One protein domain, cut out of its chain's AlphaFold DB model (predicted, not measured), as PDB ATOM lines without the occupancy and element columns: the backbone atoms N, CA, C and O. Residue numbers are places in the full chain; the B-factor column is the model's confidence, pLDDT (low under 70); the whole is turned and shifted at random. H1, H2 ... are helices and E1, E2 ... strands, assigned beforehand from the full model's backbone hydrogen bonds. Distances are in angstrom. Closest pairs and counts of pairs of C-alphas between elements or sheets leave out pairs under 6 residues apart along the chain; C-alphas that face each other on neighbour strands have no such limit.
ATOM      1  N   GLN A  51     151.473 126.380  15.657       90.12
ATOM      2  CA  GLN A  51     150.546 127.491  15.789       90.12
ATOM      3  C   GLN A  51     151.097 128.698  15.027       90.12
ATOM      4  O   GLN A  51     152.312 128.922  14.985       90.12
ATOM      5  N   GLN A  52     150.207 129.450  14.382       89.94
ATOM      6  CA  GLN A  52     150.566 130.692  13.708       89.94
ATOM      7  C   GLN A  52     150.927 131.758  14.746       89.94
ATOM      8  O   GLN A  52     150.259 131.894  15.769       89.94
ATOM      9  N   VAL A  53     151.976 132.536  14.470       86.81
ATOM     10  CA  VAL A  53     152.482 133.582  15.380       86.81
ATOM     11  C   VAL A  53     151.442 134.673  15.640       86.81
ATOM     12  O   VAL A  53     151.378 135.217  16.736       86.81
ATOM     13  N   GLU A  54     150.599 134.967  14.651       84.81
ATOM     14  CA  GLU A  54     149.499 135.936  14.761       84.81
ATOM     15  C   GLU A  54     148.351 135.446  15.668       84.81
ATOM     16  O   GLU A  54     147.423 136.199  15.956       84.81
ATOM     17  N   GLY A  55     148.423 134.203  16.152       82.19
ATOM     18  CA  GLY A  55     147.371 133.532  16.907       82.19
ATOM     19  C   GLY A  55     146.548 132.586  16.032       82.19
ATOM     20  O   GLY A  55     146.538 132.678  14.808       82.19
ATOM     21  N   GLY A  56     145.869 131.627  16.666       83.25
ATOM     22  CA  GLY A  56     145.075 130.605  15.974       83.25
ATOM     23  C   GLY A  56     145.108 129.249  16.679       83.25
ATOM     24  O   GLY A  56     145.793 129.102  17.694       83.25
ATOM     25  N   PRO A  57     144.359 128.248  16.192       86.50
ATOM     26  CA  PRO A  57     144.394 126.908  16.758       86.50
ATOM     27  C   PRO A  57     145.733 126.213  16.478       86.50
ATOM     28  O   PRO A  57     146.365 126.415  15.443       86.50
ATOM     29  N   SER A  58     146.143 125.351  17.407       87.94
ATOM     30  CA  SER A  58     147.246 124.417  17.188       87.94
ATOM     31  C   SER A  58     146.831 123.343  16.184       87.94
ATOM     32  O   SER A  58     145.775 122.731  16.341       87.94
ATOM     33  N   MET A  59     147.677 123.065  15.194       89.31
ATOM     34  CA  MET A  59     147.423 122.030  14.193       89.31
ATOM     35  C   MET A  59     148.704 121.367  13.676       89.31
ATOM     36  O   MET A  59     149.817 121.841  13.898       89.31
ATOM     37  N   THR A  60     148.567 120.250  12.959       87.06
ATOM     38  CA  THR A  60     149.725 119.587  12.337       87.06
ATOM     39  C   THR A  60     150.251 120.399  11.149       87.06
ATOM     40  O   THR A  60     149.487 121.127  10.518       87.06
ATOM     41  N   LEU A  61     151.522 120.222  10.746       86.06
ATOM     42  CA  LEU A  61     152.050 120.875   9.528       86.06
ATOM     43  C   LEU A  61     151.214 120.592   8.281       86.06
ATOM     44  O   LEU A  61     151.116 121.428   7.388       86.06
ATOM     45  N   ARG A  62     150.633 119.394   8.205       85.75
ATOM     46  CA  ARG A  62     149.757 119.022   7.101       85.75
ATOM     47  C   ARG A  62     148.525 119.920   7.077       85.75
ATOM     48  O   ARG A  62     148.149 120.382   6.010       85.75
ATOM     49  N   ASP A  63     147.907 120.160   8.222       87.06
ATOM     50  CA  ASP A  63     146.700 120.979   8.297       87.06
ATOM     51  C   ASP A  63     147.049 122.466   8.100       87.06
ATOM     52  O   ASP A  63     146.401 123.134   7.299       87.06
ATOM     53  N   ALA A  64     148.179 122.930   8.649       88.06
ATOM     54  CA  ALA A  64     148.706 124.277   8.410       88.06
ATOM     55  C   ALA A  64     148.968 124.554   6.918       88.06
ATOM     56  O   ALA A  64     148.636 125.624   6.416       88.06
ATOM     57  N   LEU A  65     149.490 123.566   6.175       87.12
ATOM     58  CA  LEU A  65     149.687 123.641   4.719       87.12
ATOM     59  C   LEU A  65     148.383 123.717   3.918       87.12
ATOM     60  O   LEU A  65     148.401 124.125   2.754       87.12
ATOM     61  N   ARG A  66     147.265 123.252   4.487       85.38
ATOM     62  CA  ARG A  66     145.948 123.359   3.852       85.38
ATOM     63  C   ARG A  66     145.447 124.796   3.897       85.38
ATOM     64  O   ARG A  66     144.864 125.251   2.919       85.38
ATOM     65  N   GLU A  67     145.668 125.471   5.019       84.81
ATOM     66  CA  GLU A  67     145.224 126.846   5.247       84.81
ATOM     67  C   GLU A  67     146.196 127.861   4.645       84.81
ATOM     68  O   GLU A  67     145.788 128.822   3.997       84.81
ATOM     69  N   THR A  68     147.496 127.605   4.797       86.81
ATOM     70  CA  THR A  68     148.576 128.493   4.365       86.81
ATOM     71  C   THR A  68     149.552 127.737   3.457       86.81
ATOM     72  O   THR A  68     150.400 126.980   3.929       86.81
ATOM     73  N   PRO A  69     149.486 127.921   2.123       86.94
ATOM     74  CA  PRO A  69     150.376 127.212   1.199       86.94
ATOM     75  C   PRO A  69     151.840 127.672   1.313       86.94
ATOM     76  O   PRO A  69     152.731 127.031   0.758       86.94
ATOM     77  N   ARG A  70     152.094 128.790   2.005       92.81
ATOM     78  CA  ARG A  70     153.408 129.413   2.192       92.81
ATOM     79  C   ARG A  70     153.621 129.644   3.678       92.81
ATOM     80  O   ARG A  70     152.984 130.522   4.257       92.81
ATOM     81  N   LEU A  71     154.494 128.852   4.288       92.25
ATOM     82  CA  LEU A  71     154.687 128.891   5.735       92.25
ATOM     83  C   LEU A  71     156.160 128.868   6.134       92.25
ATOM     84  O   LEU A  71     156.983 128.178   5.528       92.25
ATOM     85  N   ALA A  72     156.505 129.647   7.148       92.06
ATOM     86  CA  ALA A  72     157.848 129.726   7.686       92.06
ATOM     87  C   ALA A  72     157.854 129.264   9.140       92.06
ATOM     88  O   ALA A  72     157.183 129.841   9.989       92.06
ATOM     89  N   LEU A  73     158.627 128.219   9.420       91.06
ATOM     90  CA  LEU A  73     158.833 127.684  10.757       91.06
ATOM     91  C   LEU A  73     159.956 128.468  11.438       91.06
ATOM     92  O   LEU A  73     161.104 128.395  10.986       91.06
ATOM     93  N   ILE A  74     159.633 129.202  12.508       87.56
ATOM     94  CA  ILE A  74     160.543 130.204  13.090       87.56
ATOM     95  C   ILE A  74     161.427 129.716  14.259       87.56
ATOM     96  O   ILE A  74     162.320 130.431  14.704       87.56
ATOM     97  N   GLU A  75     161.227 128.499  14.773       74.94
ATOM     98  CA  GLU A  75     161.827 128.073  16.053       74.94
ATOM     99  C   GLU A  75     163.106 127.223  15.955       74.94
ATOM    100  O   GLU A  75     163.213 126.356  15.095       74.94
ATOM    101  N   PRO A  76     164.077 127.352  16.873       60.84
ATOM    102  CA  PRO A  76     165.245 126.472  16.903       60.84
ATOM    103  C   PRO A  76     164.883 125.008  17.248       60.84
ATOM    104  O   PRO A  76     164.008 124.734  18.059       60.84
ATOM    105  N   GLY A  77     165.599 124.046  16.650       63.19
ATOM    106  CA  GLY A  77     165.601 122.632  17.067       63.19
ATOM    107  C   GLY A  77     164.728 121.664  16.254       63.19
ATOM    108  O   GLY A  77     165.235 120.639  15.803       63.19
ATOM    109  N   SER A  78     163.447 121.967  16.007       65.88
ATOM    110  CA  SER A  78     162.469 120.983  15.480       65.88
ATOM    111  C   SER A  78     162.077 121.152  13.998       65.88
ATOM    112  O   SER A  78     161.433 120.276  13.425       65.88
ATOM    113  N   ARG A  79     162.496 122.236  13.329       78.75
ATOM    114  CA  ARG A  79     162.032 122.604  11.968       78.75
ATOM    115  C   ARG A  79     162.423 121.608  10.876       78.75
ATOM    116  O   ARG A  79     161.571 121.128  10.133       78.75
ATOM    117  N   SER A  80     163.715 121.282  10.790       76.75
ATOM    118  CA  SER A  80     164.233 120.307   9.820       76.75
ATOM    119  C   SER A  80     163.658 118.916  10.069       76.75
ATOM    120  O   SER A  80     163.318 118.196   9.135       76.75
ATOM    121  N   LEU A  81     163.477 118.555  11.343       78.81
ATOM    122  CA  LEU A  81     162.812 117.314  11.714       78.81
ATOM    123  C   LEU A  81     161.375 117.281  11.183       78.81
ATOM    124  O   LEU A  81     160.995 116.313  10.529       78.81
ATOM    125  N   ALA A  82     160.600 118.339  11.404       82.00
ATOM    126  CA  ALA A  82     159.205 118.401  10.994       82.00
ATOM    127  C   ALA A  82     159.034 118.338   9.462       82.00
ATOM    128  O   ALA A  82     158.201 117.583   8.959       82.00
ATOM    129  N   MET A  83     159.883 119.046   8.705       86.00
ATOM    130  CA  MET A  83     159.926 118.952   7.237       86.00
ATOM    131  C   MET A  83     160.243 117.531   6.756       86.00
ATOM    132  O   MET A  83     159.586 117.008   5.855       86.00
ATOM    133  N   ARG A  84     161.229 116.872   7.374       82.88
ATOM    134  CA  ARG A  84     161.598 115.490   7.029       82.88
ATOM    135  C   ARG A  84     160.502 114.500   7.384       82.88
ATOM    136  O   ARG A  84     160.217 113.615   6.583       82.88
ATOM    137  N   GLN A  85     159.854 114.656   8.539       82.44
ATOM    138  CA  GLN A  85     158.701 113.839   8.918       82.44
ATOM    139  C   GLN A  85     157.588 113.941   7.880       82.44
ATOM    140  O   GLN A  85     157.049 112.913   7.481       82.44
ATOM    141  N   LEU A  86     157.299 115.145   7.379       86.12
ATOM    142  CA  LEU A  86     156.320 115.341   6.313       86.12
ATOM    143  C   LEU A  86     156.698 114.566   5.035       86.12
ATOM    144  O   LEU A  86     155.858 113.861   4.472       86.12
ATOM    145  N   CYS A  87     157.965 114.639   4.607       86.31
ATOM    146  CA  CYS A  87     158.476 113.867   3.467       86.31
ATOM    147  C   CYS A  87     158.334 112.355   3.673       86.31
ATOM    148  O   CYS A  87     157.863 111.655   2.778       86.31
ATOM    149  N   LEU A  88     158.721 111.848   4.847       84.94
ATOM    150  CA  LEU A  88     158.668 110.419   5.167       84.94
ATOM    151  C   LEU A  88     157.228 109.913   5.262       84.94
ATOM    152  O   LEU A  88     156.915 108.846   4.739       84.94
ATOM    153  N   GLN A  89     156.329 110.684   5.874       84.00
ATOM    154  CA  GLN A  89     154.903 110.367   5.915       84.00
ATOM    155  C   GLN A  89     154.335 110.274   4.497       84.00
ATOM    156  O   GLN A  89     153.689 109.281   4.161       84.00
ATOM    157  N   TRP A  90     154.635 111.249   3.633       86.31
ATOM    158  CA  TRP A  90     154.237 111.206   2.224       86.31
ATOM    159  C   TRP A  90     154.836 110.001   1.482       86.31
ATOM    160  O   TRP A  90     154.138 109.340   0.705       86.31
ATOM    161  N   ALA A  91     156.105 109.671   1.740       84.25
ATOM    162  CA  ALA A  91     156.772 108.525   1.130       84.25
ATOM    163  C   ALA A  91     156.131 107.190   1.533       84.25
ATOM    164  O   ALA A  91     155.985 106.301   0.693       84.25
ATOM    165  N   ARG A  92     155.653 107.098   2.778       85.19
ATOM    166  CA  ARG A  92     154.880 105.971   3.326       85.19
ATOM    167  C   ARG A  92     153.408 105.966   2.892       85.19
ATOM    168  O   ARG A  92     152.669 105.066   3.270       85.19
ATOM    169  N   GLY A  93     152.981 106.934   2.079       82.88
ATOM    170  CA  GLY A  93     151.641 106.979   1.492       82.88
ATOM    171  C   GLY A  93     150.638 107.874   2.220       82.88
ATOM    172  O   GLY A  93     149.465 107.865   1.849       82.88
ATOM    173  N   ALA A  94     151.065 108.671   3.205       81.38
ATOM    174  CA  ALA A  94     150.194 109.676   3.805       81.38
ATOM    175  C   ALA A  94     149.749 110.698   2.748       81.38
ATOM    176  O   ALA A  94     150.548 111.191   1.946       81.38
ATOM    177  N   GLN A  95     148.459 111.030   2.760       77.62
ATOM    178  CA  GLN A  95     147.919 112.068   1.895       77.62
ATOM    179  C   GLN A  95     148.254 113.451   2.460       77.62
ATOM    180  O   GLN A  95     148.042 113.724   3.645       77.62
ATOM    181  N   LEU A  96     148.769 114.321   1.594       79.06
ATOM    182  CA  LEU A  96     148.917 115.751   1.852       79.06
ATOM    183  C   LEU A  96     147.630 116.490   1.421       79.06
ATOM    184  O   LEU A  96     146.826 115.914   0.685       79.06
ATOM    185  N   PRO A  97     147.389 117.736   1.880       65.56
ATOM    186  CA  PRO A  97     146.127 118.455   1.653       65.56
ATOM    187  C   PRO A  97     145.790 118.644   0.179       65.56
ATOM    188  O   PRO A  97     144.623 118.679  -0.200       65.56
ATOM    189  N   THR A  98     146.822 118.733  -0.651       66.25
ATOM    190  CA  THR A  98     146.718 118.552  -2.090       66.25
ATOM    191  C   THR A  98     147.662 117.423  -2.501       66.25
ATOM    192  O   THR A  98     148.465 116.933  -1.703       66.25
ATOM    193  N   ALA A  99     147.593 117.002  -3.763       69.38
ATOM    194  CA  ALA A  99     148.503 116.005  -4.318       69.38
ATOM    195  C   ALA A  99     149.921 116.569  -4.554       69.38
ATOM    196  O   ALA A  99     150.472 116.414  -5.648       69.38
ATOM    197  N   TYR A 100     150.472 117.231  -3.534       78.31
ATOM    198  CA  TYR A 100     151.830 117.729  -3.496       78.31
ATOM    199  C   TYR A 100     152.824 116.580  -3.652       78.31
ATOM    200  O   TYR A 100     152.632 115.470  -3.139       78.31
ATOM    201  N   VAL A 101     153.935 116.891  -4.304       84.06
ATOM    202  CA  VAL A 101     155.179 116.140  -4.205       84.06
ATOM    203  C   VAL A 101     156.148 117.006  -3.392       84.06
ATOM    204  O   VAL A 101     156.523 118.084  -3.865       84.06
ATOM    205  N   PRO A 102     156.505 116.604  -2.156       87.31
ATOM    206  CA  PRO A 102     157.415 117.377  -1.324       87.31
ATOM    207  C   PRO A 102     158.844 117.258  -1.859       87.31
ATOM    208  O   PRO A 102     159.344 116.149  -2.038       87.31
ATOM    209  N   LEU A 103     159.509 118.385  -2.098       86.19
ATOM    210  CA  LEU A 103     160.913 118.455  -2.505       86.19
ATOM    211  C   LEU A 103     161.716 119.132  -1.403       86.19
ATOM    212  O   LEU A 103     161.530 120.319  -1.137       86.19
ATOM    213  N   LEU A 104     162.598 118.371  -0.759       83.56
ATOM    214  CA  LEU A 104     163.469 118.891   0.287       83.56
ATOM    215  C   LEU A 104     164.700 119.549  -0.338       83.56
ATOM    216  O   LEU A 104     165.626 118.856  -0.747       83.56
ATOM    217  N   TYR A 105     164.718 120.877  -0.399       81.19
ATOM    218  CA  TYR A 105     165.858 121.675  -0.838       81.19
ATOM    219  C   TYR A 105     166.698 122.093   0.370       81.19
ATOM    220  O   TYR A 105     166.257 122.874   1.210       81.19
ATOM    221  N   ARG A 106     167.933 121.594   0.461       80.19
ATOM    222  CA  ARG A 106     168.910 122.102   1.429       80.19
ATOM    223  C   ARG A 106     169.701 123.213   0.784       80.19
ATOM    224  O   ARG A 106     170.422 122.967  -0.182       80.19
ATOM    225  N   VAL A 107     169.593 124.412   1.338       77.75
ATOM    226  CA  VAL A 107     170.390 125.518   0.845       77.75
ATOM    227  C   VAL A 107     171.863 125.249   1.114       77.75
ATOM    228  O   VAL A 107     172.264 124.967   2.240       77.75
ATOM    229  N   GLN A 108     172.667 125.321   0.056       70.94
ATOM    230  CA  GLN A 108     174.116 125.198   0.128       70.94
ATOM    231  C   GLN A 108     174.755 126.588   0.052       70.94
ATOM    232  O   GLN A 108     174.322 127.437  -0.728       70.94
ATOM    233  N   GLN A 109     175.812 126.798   0.837       56.56
ATOM    234  CA  GLN A 109     176.531 128.075   0.961       56.56
ATOM    235  C   GLN A 109     177.263 128.523  -0.321       56.56
ATOM    236  O   GLN A 109     177.782 129.629  -0.366       56.56
ATOM    237  N   ALA A 110     177.342 127.690  -1.366       51.28
ATOM    238  CA  ALA A 110     178.204 127.930  -2.528       51.28
ATOM    239  C   ALA A 110     177.493 127.773  -3.883       51.28
ATOM    240  O   ALA A 110     178.097 127.310  -4.848       51.28
ATOM    241  N   ALA A 111     176.216 128.151  -3.995       59.44
ATOM    242  CA  ALA A 111     175.610 128.264  -5.321       59.44
ATOM    243  C   ALA A 111     176.289 129.412  -6.090       59.44
ATOM    244  O   ALA A 111     176.197 130.579  -5.683       59.44
ATOM    245  N   ASP A 112     176.974 129.072  -7.186       62.41
ATOM    246  CA  ASP A 112     177.669 130.031  -8.045       62.41
ATOM    247  C   ASP A 112     176.750 131.228  -8.373       62.41
ATOM    248  O   ASP A 112     175.527 131.115  -8.546       62.41
ATOM    249  N   ARG A 113     177.328 132.434  -8.369       63.03
ATOM    250  CA  ARG A 113     176.583 133.694  -8.516       63.03
ATOM    251  C   ARG A 113     175.855 133.792  -9.856       63.03
ATOM    252  O   ARG A 113     174.868 134.517  -9.961       63.03
ATOM    253  N   SER A 114     176.311 133.018 -10.829       66.69
ATOM    254  CA  SER A 114     175.772 132.920 -12.179       66.69
ATOM    255  C   SER A 114     174.531 132.021 -12.297       66.69
ATOM    256  O   SER A 114     173.745 132.201 -13.229       66.69
ATOM    257  N   ILE A 115     174.325 131.067 -11.378       72.06
ATOM    258  CA  ILE A 115     173.302 130.033 -11.573       72.06
ATOM    259  C   ILE A 115     171.914 130.610 -11.302       72.06
ATOM    260  O   ILE A 115     171.646 131.203 -10.251       72.06
ATOM    261  N   GLN A 116     171.012 130.402 -12.261       74.56
ATOM    262  CA  GLN A 116     169.619 130.794 -12.118       74.56
ATOM    263  C   GLN A 116     168.893 129.882 -11.117       74.56
ATOM    264  O   GLN A 116     169.106 128.668 -11.118       74.56
ATOM    265  N   PRO A 117     167.950 130.406 -10.318       68.50
ATOM    266  CA  PRO A 117     167.277 129.620  -9.280       68.50
ATOM    267  C   PRO A 117     166.581 128.381  -9.839       68.50
ATOM    268  O   PRO A 117     166.633 127.297  -9.266       68.50
ATOM    269  N   LEU A 118     165.911 128.541 -10.984       76.44
ATOM    270  CA  LEU A 118     165.171 127.455 -11.611       76.44
ATOM    271  C   LEU A 118     166.102 126.333 -12.086       76.44
ATOM    272  O   LEU A 118     165.716 125.169 -12.047       76.44
ATOM    273  N   GLN A 119     167.321 126.685 -12.489       80.75
ATOM    274  CA  GLN A 119     168.349 125.728 -12.868       80.75
ATOM    275  C   GLN A 119     168.841 124.938 -11.650       80.75
ATOM    276  O   GLN A 119     169.001 123.729 -11.757       80.75
ATOM    277  N   LEU A 120     168.988 125.574 -10.479       77.00
ATOM    278  CA  LEU A 120     169.292 124.855  -9.230       77.00
ATOM    279  C   LEU A 120     168.184 123.864  -8.866       77.00
ATOM    280  O   LEU A 120     168.471 122.726  -8.504       77.00
ATOM    281  N   LEU A 121     166.919 124.283  -8.973       78.56
ATOM    282  CA  LEU A 121     165.786 123.395  -8.717       78.56
ATOM    283  C   LEU A 121     165.769 122.226  -9.711       78.56
ATOM    284  O   LEU A 121     165.593 121.081  -9.309       78.56
ATOM    285  N   HIS A 122     165.981 122.507 -10.996       79.94
ATOM    286  CA  HIS A 122     166.043 121.497 -12.050       79.94
ATOM    287  C   HIS A 122     167.170 120.484 -11.805       79.94
ATOM    288  O   HIS A 122     166.889 119.289 -11.759       79.94
ATOM    289  N   GLN A 123     168.390 120.945 -11.512       80.00
ATOM    290  CA  GLN A 123     169.521 120.086 -11.136       80.00
ATOM    291  C   GLN A 123     169.208 119.225  -9.911       80.00
ATOM    292  O   GLN A 123     169.547 118.043  -9.874       80.00
ATOM    293  N   GLN A 124     168.541 119.790  -8.903       78.12
ATOM    294  CA  GLN A 124     168.178 119.019  -7.723       78.12
ATOM    295  C   GLN A 124     167.145 117.935  -8.051       78.12
ATOM    296  O   GLN A 124     167.252 116.805  -7.583       78.12
ATOM    297  N   MET A 125     166.151 118.250  -8.876       78.12
ATOM    298  CA  MET A 125     165.165 117.265  -9.314       78.12
ATOM    299  C   MET A 125     165.828 116.133 -10.109       78.12
ATOM    300  O   MET A 125     165.515 114.966  -9.873       78.12
ATOM    301  N   GLU A 126     166.797 116.455 -10.967       77.81
ATOM    302  CA  GLU A 126     167.606 115.456 -11.671       77.81
ATOM    303  C   GLU A 126     168.389 114.557 -10.705       77.81
ATOM    304  O   GLU A 126     168.337 113.333 -10.840       77.81
ATOM    305  N   GLN A 127     169.036 115.127  -9.680       74.69
ATOM    306  CA  GLN A 127     169.734 114.362  -8.633       74.69
ATOM    307  C   GLN A 127     168.801 113.419  -7.863       74.69
ATOM    308  O   GLN A 127     169.198 112.320  -7.486       74.69
ATOM    309  N   LEU A 128     167.545 113.822  -7.664       70.69
ATOM    310  CA  LEU A 128     166.507 113.010  -7.023       70.69
ATOM    311  C   LEU A 128     165.915 111.939  -7.962       70.69
ATOM    312  O   LEU A 128     164.946 111.261  -7.610       70.69
ATOM    313  N   GLY A 129     166.492 111.766  -9.156       65.94
ATOM    314  CA  GLY A 129     166.103 110.750 -10.130       65.94
ATOM    315  C   GLY A 129     164.897 111.137 -10.983       65.94
ATOM    316  O   GLY A 129     164.344 110.288 -11.693       65.94
ATOM    317  N   PHE A 130     164.478 112.404 -10.937       70.00
ATOM    318  CA  PHE A 130     163.476 112.931 -11.845       70.00
ATOM    319  C   PHE A 130     164.151 113.392 -13.141       70.00
ATOM    320  O   PHE A 130     164.685 114.494 -13.221       70.00
ATOM    321  N   ALA A 131     164.092 112.564 -14.186       62.38
ATOM    322  CA  ALA A 131     164.511 112.947 -15.537       62.38
ATOM    323  C   ALA A 131     163.471 113.896 -16.161       62.38
ATOM    324  O   ALA A 131     162.667 113.512 -17.015       62.38
ATOM    325  N   ILE A 132     163.423 115.124 -15.651       68.25
ATOM    326  CA  ILE A 132     162.424 116.134 -15.979       68.25
ATOM    327  C   ILE A 132     163.110 117.260 -16.743       68.25
ATOM    328  O   ILE A 132     164.090 117.821 -16.276       68.25
ATOM    329  N   ASN A 133     162.570 117.636 -17.903       74.62
ATOM    330  CA  ASN A 133     163.037 118.835 -18.592       74.62
ATOM    331  C   ASN A 133     162.545 120.114 -17.890       74.62
ATOM    332  O   ASN A 133     161.509 120.130 -17.220       74.62
ATOM    333  N   GLU A 134     163.252 121.223 -18.091       78.25
ATOM    334  CA  GLU A 134     162.947 122.502 -17.438       78.25
ATOM    335  C   GLU A 134     161.493 122.970 -17.668       78.25
ATOM    336  O   GLU A 134     160.847 123.506 -16.767       78.25
ATOM    337  N   LEU A 135     160.926 122.722 -18.857       79.56
ATOM    338  CA  LEU A 135     159.535 123.065 -19.176       79.56
ATOM    339  C   LEU A 135     158.540 122.353 -18.249       79.56
ATOM    340  O   LEU A 135     157.542 122.938 -17.825       79.56
ATOM    341  N   VAL A 136     158.795 121.086 -17.942       76.31
ATOM    342  CA  VAL A 136     157.956 120.284 -17.059       76.31
ATOM    343  C   VAL A 136     158.113 120.740 -15.602       76.31
ATOM    344  O   VAL A 136     157.103 120.814 -14.899       76.31
ATOM    345  N   VAL A 137     159.309 121.170 -15.175       78.06
ATOM    346  CA  VAL A 137     159.498 121.845 -13.873       78.06
ATOM    347  C   VAL A 137     158.631 123.104 -13.794       78.06
ATOM    348  O   VAL A 137     157.800 123.216 -12.891       78.06
ATOM    349  N   LYS A 138     158.736 124.008 -14.784       82.19
ATOM    350  CA  LYS A 138     157.938 125.252 -14.860       82.19
ATOM    351  C   LYS A 138     156.435 124.977 -14.788       82.19
ATOM    352  O   LYS A 138     155.712 125.656 -14.065       82.19
ATOM    353  N   ARG A 139     155.955 123.963 -15.515       82.06
ATOM    354  CA  ARG A 139     154.538 123.564 -15.506       82.06
ATOM    355  C   ARG A 139     154.099 123.001 -14.157       82.06
ATOM    356  O   ARG A 139     153.003 123.320 -13.709       82.06
ATOM    357  N   GLY A 140     154.934 122.193 -13.506       80.62
ATOM    358  CA  GLY A 140     154.640 121.667 -12.173       80.62
ATOM    359  C   GLY A 140     154.564 122.767 -11.111       80.62
ATOM    360  O   GLY A 140     153.663 122.734 -10.272       80.62
ATOM    361  N   LEU A 141     155.448 123.772 -11.195       82.81
ATOM    362  CA  LEU A 141     155.408 124.966 -10.342       82.81
ATOM    363  C   LEU A 141     154.108 125.749 -10.565       82.81
ATOM    364  O   LEU A 141     153.377 126.010  -9.613       82.81
ATOM    365  N   ALA A 142     153.764 126.039 -11.824       85.12
ATOM    366  CA  ALA A 142     152.533 126.751 -12.175       85.12
ATOM    367  C   ALA A 142     151.253 126.000 -11.758       85.12
ATOM    368  O   ALA A 142     150.254 126.622 -11.407       85.12
ATOM    369  N   ALA A 143     151.271 124.665 -11.780       81.81
ATOM    370  CA  ALA A 143     150.132 123.836 -11.389       81.81
ATOM    371  C   ALA A 143     149.963 123.682  -9.863       81.81
ATOM    372  O   ALA A 143     148.928 123.160  -9.421       81.81
ATOM    373  N   GLY A 144     150.953 124.114  -9.069       83.06
ATOM    374  CA  GLY A 144     150.980 123.948  -7.612       83.06
ATOM    375  C   GLY A 144     151.171 122.496  -7.173       83.06
ATOM    376  O   GLY A 144     150.581 122.056  -6.192       83.06
ATOM    377  N   VAL A 145     151.925 121.714  -7.949       82.88
ATOM    378  CA  VAL A 145     152.152 120.278  -7.684       82.88
ATOM    379  C   VAL A 145     153.310 120.069  -6.720       82.88
ATOM    380  O   VAL A 145     153.371 119.056  -6.031       82.88
ATOM    381  N   TRP A 146     154.234 121.020  -6.664       84.25
ATOM    382  CA  TRP A 146     155.398 120.946  -5.798       84.25
ATOM    383  C   TRP A 146     155.115 121.610  -4.460       84.25
ATOM    384  O   TRP A 146     154.569 122.712  -4.409       84.25
ATOM    385  N   LEU A 147     155.545 120.938  -3.396       89.44
ATOM    386  CA  LEU A 147     155.743 121.548  -2.090       89.44
ATOM    387  C   LEU A 147     157.251 121.677  -1.874       89.44
ATOM    388  O   LEU A 147     157.921 120.675  -1.630       89.44
ATOM    389  N   LEU A 148     157.793 122.887  -1.999       89.75
ATOM    390  CA  LEU A 148     159.224 123.119  -1.793       89.75
ATOM    391  C   LEU A 148     159.502 123.305  -0.301       89.75
ATOM    392  O   LEU A 148     158.976 124.230   0.308       89.75
ATOM    393  N   LEU A 149     160.326 122.442   0.285       89.69
ATOM    394  CA  LEU A 149     160.736 122.508   1.686       89.69
ATOM    395  C   LEU A 149     162.188 122.989   1.747       89.69
ATOM    396  O   LEU A 149     163.089 122.256   1.350       89.69
ATOM    397  N   ILE A 150     162.416 124.213   2.212       88.00
ATOM    398  CA  ILE A 150     163.729 124.864   2.232       88.00
ATOM    399  C   ILE A 150     164.361 124.735   3.624       88.00
ATOM    400  O   ILE A 150     163.937 125.380   4.587       88.00
ATOM    401  N   GLU A 151     165.407 123.913   3.713       84.50
ATOM    402  CA  GLU A 151     166.255 123.718   4.893       84.50
ATOM    403  C   GLU A 151     167.545 124.547   4.806       84.50
ATOM    404  O   GLU A 151     168.069 124.796   3.724       84.50
ATOM    405  N   GLY A 152     168.122 124.894   5.960       81.62
ATOM    406  CA  GLY A 152     169.455 125.507   6.021       81.62
ATOM    407  C   GLY A 152     169.477 127.016   5.782       81.62
ATOM    408  O   GLY A 152     170.551 127.578   5.601       81.62
ATOM    409  N   TRP A 153     168.323 127.690   5.835       85.75
ATOM    410  CA  TRP A 153     168.237 129.145   5.669       85.75
ATOM    411  C   TRP A 153     169.161 129.909   6.623       85.75
ATOM    412  O   TRP A 153     169.875 130.824   6.222       85.75
ATOM    413  N   ASP A 154     169.207 129.479   7.885       85.38
ATOM    414  CA  ASP A 154     170.049 130.082   8.924       85.38
ATOM    415  C   ASP A 154     171.556 129.896   8.684       85.38
ATOM    416  O   ASP A 154     172.357 130.603   9.291       85.38
ATOM    417  N   GLN A 155     171.947 128.949   7.824       83.69
ATOM    418  CA  GLN A 155     173.350 128.640   7.517       83.69
ATOM    419  C   GLN A 155     173.921 129.552   6.426       83.69
ATOM    420  O   GLN A 155     175.134 129.566   6.212       83.69
ATOM    421  N   LEU A 156     173.060 130.289   5.725       84.44
ATOM    422  CA  LEU A 156     173.445 131.252   4.703       84.44
ATOM    423  C   LEU A 156     174.061 132.509   5.319       84.44
ATOM    424  O   LEU A 156     173.636 132.983   6.377       84.44
ATOM    425  N   LYS A 157     175.005 133.124   4.601       86.62
ATOM    426  CA  LYS A 157     175.473 134.476   4.943       86.62
ATOM    427  C   LYS A 157     174.356 135.502   4.690       86.62
ATOM    428  O   LYS A 157     173.534 135.282   3.802       86.62
ATOM    429  N   PRO A 158     174.343 136.666   5.368       86.56
ATOM    430  CA  PRO A 158     173.289 137.673   5.187       86.56
ATOM    431  C   PRO A 158     173.030 138.071   3.722       86.56
ATOM    432  O   PRO A 158     171.883 138.095   3.280       86.56
ATOM    433  N   ASN A 159     174.088 138.285   2.932       85.00
ATOM    434  CA  ASN A 159     173.961 138.631   1.508       85.00
ATOM    435  C   ASN A 159     173.335 137.492   0.679       85.00
ATOM    436  O   ASN A 159     172.629 137.735  -0.298       85.00
ATOM    437  N   GLU A 160     173.584 136.237   1.060       83.75
ATOM    438  CA  GLU A 160     172.990 135.069   0.408       83.75
ATOM    439  C   GLU A 160     171.528 134.898   0.811       83.75
ATOM    440  O   GLU A 160     170.713 134.590  -0.051       83.75
ATOM    441  N   GLN A 161     171.172 135.159   2.076       86.00
ATOM    442  CA  GLN A 161     169.777 135.166   2.532       86.00
ATOM    443  C   GLN A 161     168.949 136.188   1.755       86.00
ATOM    444  O   GLN A 161     167.870 135.857   1.277       86.00
ATOM    445  N   GLN A 162     169.474 137.401   1.556       86.38
ATOM    446  CA  GLN A 162     168.813 138.425   0.740       86.38
ATOM    447  C   GLN A 162     168.625 137.968  -0.711       86.38
ATOM    448  O   GLN A 162     167.534 138.098  -1.262       86.38
ATOM    449  N   ARG A 163     169.661 137.376  -1.320       84.25
ATOM    450  CA  ARG A 163     169.580 136.829  -2.682       84.25
ATOM    451  C   ARG A 163     168.530 135.722  -2.785       84.25
ATOM    452  O   ARG A 163     167.712 135.746  -3.700       84.25
ATOM    453  N   TRP A 164     168.528 134.782  -1.845       85.50
ATOM    454  CA  TRP A 164     167.534 133.717  -1.772       85.50
ATOM    455  C   TRP A 164     166.122 134.257  -1.547       85.50
ATOM    456  O   TRP A 164     165.183 133.784  -2.181       85.50
ATOM    457  N   SER A 165     165.965 135.267  -0.693       88.44
ATOM    458  CA  SER A 165     164.679 135.916  -0.433       88.44
ATOM    459  C   SER A 165     164.129 136.570  -1.702       88.44
ATOM    460  O   SER A 165     162.991 136.303  -2.086       88.44
ATOM    461  N   ALA A 166     164.973 137.301  -2.440       87.44
ATOM    462  CA  ALA A 166     164.609 137.876  -3.735       87.44
ATOM    463  C   ALA A 166     164.203 136.797  -4.755       87.44
ATOM    464  O   ALA A 166     163.191 136.935  -5.440       87.44
ATOM    465  N   TRP A 167     164.948 135.691  -4.825       86.75
ATOM    466  CA  TRP A 167     164.635 134.567  -5.711       86.75
ATOM    467  C   TRP A 167     163.291 133.917  -5.403       86.75
ATOM    468  O   TRP A 167     162.503 133.668  -6.318       86.75
ATOM    469  N   ILE A 168     163.023 133.659  -4.123       88.44
ATOM    470  CA  ILE A 168     161.744 133.111  -3.677       88.44
ATOM    471  C   ILE A 168     160.620 134.097  -4.000       88.44
ATOM    472  O   ILE A 168     159.606 133.674  -4.548       88.44
ATOM    473  N   GLY A 169     160.816 135.396  -3.754       89.38
ATOM    474  CA  GLY A 169     159.861 136.438  -4.140       89.38
ATOM    475  C   GLY A 169     159.486 136.354  -5.624       89.38
ATOM    476  O   GLY A 169     158.312 136.198  -5.955       89.38
ATOM    477  N   THR A 170     160.483 136.307  -6.516       88.44
ATOM    478  CA  THR A 170     160.254 136.161  -7.966       88.44
ATOM    479  C   THR A 170     159.506 134.870  -8.322       88.44
ATOM    480  O   THR A 170     158.674 134.855  -9.233       88.44
ATOM    481  N   TRP A 171     159.784 133.755  -7.642       87.44
ATOM    482  CA  TRP A 171     159.057 132.503  -7.870       87.44
ATOM    483  C   TRP A 171     157.603 132.583  -7.445       87.44
ATOM    484  O   TRP A 171     156.743 132.092  -8.172       87.44
ATOM    485  N   LEU A 172     157.329 133.177  -6.291       89.25
ATOM    486  CA  LEU A 172     155.981 133.266  -5.748       89.25
ATOM    487  C   LEU A 172     155.099 134.247  -6.530       89.25
ATOM    488  O   LEU A 172     153.893 134.016  -6.636       89.25
ATOM    489  N   GLU A 173     155.697 135.286  -7.115       89.62
ATOM    490  CA  GLU A 173     155.045 136.169  -8.088       89.62
ATOM    491  C   GLU A 173     154.732 135.426  -9.391       89.62
ATOM    492  O   GLU A 173     153.607 135.460  -9.891       89.62
ATOM    493  N   ARG A 174     155.718 134.705  -9.938       88.94
ATOM    494  CA  ARG A 174     155.579 133.999 -11.219       88.94
ATOM    495  C   ARG A 174     154.696 132.751 -11.133       88.94
ATOM    496  O   ARG A 174     154.065 132.378 -12.122       88.94
ATOM    497  N   TYR A 175     154.664 132.091  -9.979       89.38
ATOM    498  CA  TYR A 175     153.934 130.851  -9.734       89.38
ATOM    499  C   TYR A 175     153.060 130.984  -8.475       89.38
ATOM    500  O   TYR A 175     153.388 130.418  -7.433       89.38
ATOM    501  N   PRO A 176     151.906 131.673  -8.553       89.06
ATOM    502  CA  PRO A 176     151.063 131.927  -7.382       89.06
ATOM    503  C   PRO A 176     150.582 130.660  -6.663       89.06
ATOM    504  O   PRO A 176     150.440 130.662  -5.443       89.06
ATOM    505  N   ALA A 177     150.383 129.567  -7.409       87.75
ATOM    506  CA  ALA A 177     149.960 128.269  -6.883       87.75
ATOM    507  C   ALA A 177     151.085 127.467  -6.197       87.75
ATOM    508  O   ALA A 177     150.823 126.385  -5.666       87.75
ATOM    509  N   LEU A 178     152.332 127.947  -6.234       87.62
ATOM    510  CA  LEU A 178     153.467 127.281  -5.609       87.62
ATOM    511  C   LEU A 178     153.309 127.269  -4.087       87.62
ATOM    512  O   LEU A 178     153.087 128.309  -3.465       87.62
ATOM    513  N   SER A 179     153.453 126.080  -3.502       90.94
ATOM    514  CA  SER A 179     153.474 125.898  -2.052       90.94
ATOM    515  C   SER A 179     154.907 125.753  -1.560       90.94
ATOM    516  O   SER A 179     155.712 125.034  -2.161       90.94
ATOM    517  N   MET A 180     155.233 126.450  -0.478       92.25
ATOM    518  CA  MET A 180     156.584 126.513   0.062       92.25
ATOM    519  C   MET A 180     156.577 126.471   1.583       92.25
ATOM    520  O   MET A 180     155.730 127.068   2.243       92.25
ATOM    521  N   MET A 181     157.576 125.798   2.133       92.25
ATOM    522  CA  MET A 181     157.876 125.786   3.550       92.25
ATOM    523  C   MET A 181     159.329 126.187   3.752       92.25
ATOM    524  O   MET A 181     160.202 125.672   3.058       92.25
ATOM    525  N   LEU A 182     159.605 127.057   4.714       90.50
ATOM    526  CA  LEU A 182     160.962 127.501   5.025       90.50
ATOM    527  C   LEU A 182     161.229 127.385   6.524       90.50
ATOM    528  O   LEU A 182     160.330 127.575   7.333       90.50
ATOM    529  N   ALA A 183     162.453 127.030   6.901       87.00
ATOM    530  CA  ALA A 183     162.887 126.937   8.292       87.00
ATOM    531  C   ALA A 183     163.940 128.014   8.590       87.00
ATOM    532  O   ALA A 183     165.048 127.930   8.063       87.00
ATOM    533  N   THR A 184     163.614 129.007   9.422       86.25
ATOM    534  CA  THR A 184     164.497 130.150   9.746       86.25
ATOM    535  C   THR A 184     164.381 130.528  11.214       86.25
ATOM    536  O   THR A 184     163.356 130.278  11.820       86.25
ATOM    537  N   SER A 185     165.438 131.026  11.851       83.69
ATOM    538  CA  SER A 185     165.386 131.602  13.211       83.69
ATOM    539  C   SER A 185     165.300 133.127  13.149       83.69
ATOM    540  O   SER A 185     165.171 133.795  14.168       83.69
ATOM    541  N   LYS A 186     165.376 133.676  11.931       85.25
ATOM    542  CA  LYS A 186     165.398 135.101  11.612       85.25
ATOM    543  C   LYS A 186     164.250 135.409  10.645       85.25
ATOM    544  O   LYS A 186     164.479 135.446   9.428       85.25
ATOM    545  N   PRO A 187     163.014 135.596  11.141       84.12
ATOM    546  CA  PRO A 187     161.850 135.842  10.289       84.12
ATOM    547  C   PRO A 187     161.982 137.120   9.449       84.12
ATOM    548  O   PRO A 187     161.449 137.186   8.356       84.12
ATOM    549  N   GLN A 188     162.787 138.102   9.859       84.75
ATOM    550  CA  GLN A 188     163.015 139.324   9.076       84.75
ATOM    551  C   GLN A 188     163.714 139.108   7.717       84.75
ATOM    552  O   GLN A 188     163.912 140.053   6.963       84.75
ATOM    553  N   THR A 189     164.167 137.887   7.422       82.94
ATOM    554  CA  THR A 189     164.900 137.566   6.186       82.94
ATOM    555  C   THR A 189     164.043 136.859   5.141       82.94
ATOM    556  O   THR A 189     164.497 136.686   4.009       82.94
ATOM    557  N   ILE A 190     162.827 136.441   5.498       86.06
ATOM    558  CA  ILE A 190     161.921 135.748   4.581       86.06
ATOM    559  C   ILE A 190     160.990 136.737   3.869       86.06
ATOM    560  O   ILE A 190     160.750 137.821   4.394       86.06
ATOM    561  N   PRO A 191     160.450 136.383   2.691       87.69
ATOM    562  CA  PRO A 191     159.439 137.204   2.031       87.69
ATOM    563  C   PRO A 191     158.154 137.326   2.865       87.69
ATOM    564  O   PRO A 191     157.695 136.333   3.429       87.69
ATOM    565  N   ASP A 192     157.506 138.493   2.828       88.69
ATOM    566  CA  ASP A 192     156.272 138.802   3.587       88.69
ATOM    567  C   ASP A 192     155.069 137.912   3.227       88.69
ATOM    568  O   ASP A 192     154.055 137.872   3.914       88.69
ATOM    569  N   GLN A 193     155.170 137.170   2.127       90.94
ATOM    570  CA  GLN A 193     154.133 136.268   1.627       90.94
ATOM    571  C   GLN A 193     154.050 134.944   2.410       90.94
ATOM    572  O   GLN A 193     153.245 134.079   2.054       90.94
ATOM    573  N   PHE A 194     154.916 134.744   3.406       92.69
ATOM    574  CA  PHE A 194     154.939 133.566   4.268       92.69
ATOM    575  C   PHE A 194     154.229 133.849   5.589       92.69
ATOM    576  O   PHE A 194     154.605 134.760   6.321       92.69
ATOM    577  N   ALA A 195     153.274 132.991   5.947       92.12
ATOM    578  CA  ALA A 195     152.740 132.972   7.301       92.12
ATOM    579  C   ALA A 195     153.808 132.434   8.266       92.12
ATOM    580  O   ALA A 195     154.476 131.438   7.970       92.12
ATOM    581  N   LEU A 196     153.969 133.074   9.422       92.38
ATOM    582  CA  LEU A 196     154.926 132.650  10.442       92.38
ATOM    583  C   LEU A 196     154.285 131.632  11.385       92.38
ATOM    584  O   LEU A 196     153.223 131.887  11.950       92.38
ATOM    585  N   TRP A 197     154.959 130.508  11.595       91.25
ATOM    586  CA  TRP A 197     154.501 129.411  12.442       91.25
ATOM    587  C   TRP A 197     155.590 128.988  13.421       91.25
ATOM    588  O   TRP A 197     156.775 128.922  13.083       91.25
ATOM    589  N   HIS A 198     155.181 128.643  14.632       88.00
ATOM    590  CA  HIS A 198     156.056 128.159  15.689       88.00
ATOM    591  C   HIS A 198     155.546 126.802  16.192       88.00
ATOM    592  O   HIS A 198     154.363 126.487  16.036       88.00
ATOM    593  N   SER A 199     156.429 125.942  16.707       83.50
ATOM    594  CA  SER A 199     155.987 124.667  17.269       83.50
ATOM    595  C   SER A 199     155.309 124.909  18.612       83.50
ATOM    596  O   SER A 199     155.655 125.810  19.376       83.50
ATOM    597  N   VAL A 200     154.291 124.110  18.897       80.38
ATOM    598  CA  VAL A 200     153.669 124.102  20.211       80.38
ATOM    599  C   VAL A 200     154.526 123.188  21.069       80.38
ATOM    600  O   VAL A 200     154.499 121.965  20.917       80.38
TER     601      VAL A 200
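What this domain is: This is residues 51 to 200 of the 204 residues of the protein "NACHT domain-containing protein" of Herpetosiphon geysericola (UniProt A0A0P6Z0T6). A strongly twisted wall of five parallel strands has H1 and H2 packed on one face; on the other side the longest helix, H5, runs just off the sheet. H3 and H4, set crosswise to each other, lie by the wall's E2 edge. The printed part has 150 residues with five named helices and five named strands, in the order H1 E1 H2 E2 H3 H4 E3 H5 E4 E5; the sheet's order is E2 E3 E4 E1 E5. The class is mixed, helices and strands; the whole is compact, with a radius of gyration of the C-alphas of 14.7 A and spans of 41 by 37 by 25 A.

How they stand to each other: The edge strand E2, residues 101 to 106, is parallel to E3, residues 146 to 151, with N 103 and O 147 2.8 A apart. E3 is parallel to E4, residues 179 to 183, with N 150 and O 181 at 2.8 A. E4 is parallel to E1, residues 70 to 73, with N 73 and O 182 at 2.8 A. E1 is parallel to the other edge strand, E5, residues 195 to 199, with N 72 and O 195 at 2.8 A. H1, residues 61 to 67, is on the sheet at a height of 8.5 A. H2, residues 79 to 91, is on the same face, and the C-alphas of Cys 87 and Pro 102 are its closest to E2, 6.0 A; this makes two layers, helices on one face of a sheet. H1 and H2 only just touch, with 3 pairs of C-alphas within 8 A, H2 with residues 82 to 86 alone; the closest are Arg 62 and Leu 86, 7.6 A. H3, residues 117 to 127, and H4, residues 134 to 143, touch about perpendicular at 75 degrees, with the C-alphas of His 122 and Glu 134 closest at 6.3 A; each only grazes the sheet. H5, residues 158 to 174, is only just not on the sheet, with 4 pairs of C-alphas within 10 A. H5 is close to H3 but not clearly touching, the C-alphas of Pro 117 and Trp 167 closest at 6.6 A. E2, H3 H4, E3 and E3, H5, E4 are strand-helix-strand units, parallel neighbour strands with helices between; E1, H2, E2 is a split one, with E3 and E4 between its strands; the three crossovers are right-handed. In H1 to H5 every O i to N i+4 pair is within hydrogen-bond range.

Where its parts are: H1 begins at C-alpha 61, (152.050, 120.875, 9.528). H2 is 18.5 A long, H3 15.5 A, H4 14.2 A and H5 24.4 A, from C-alpha 158 at (173.289, 137.673, 5.187). E2 is 16.0 A long and E3 15.5 A. E5 ends at C-alpha 199, (155.987, 124.667, 17.269).

The domain as a whole: The C-alphas of Pro 57 and Ser 114, the two farthest apart, are 43.1 A apart. Residues 51 to 52 make a short antiparallel pairing with residues 197 to 198 of E5. The printed part has no cut; the link from E4 to E5, 11 residues, is long. Mean pLDDT of the printed part is 82.2, with 16 residues under 70, among them 76 to 78, 97 to 99 and 109 to 114.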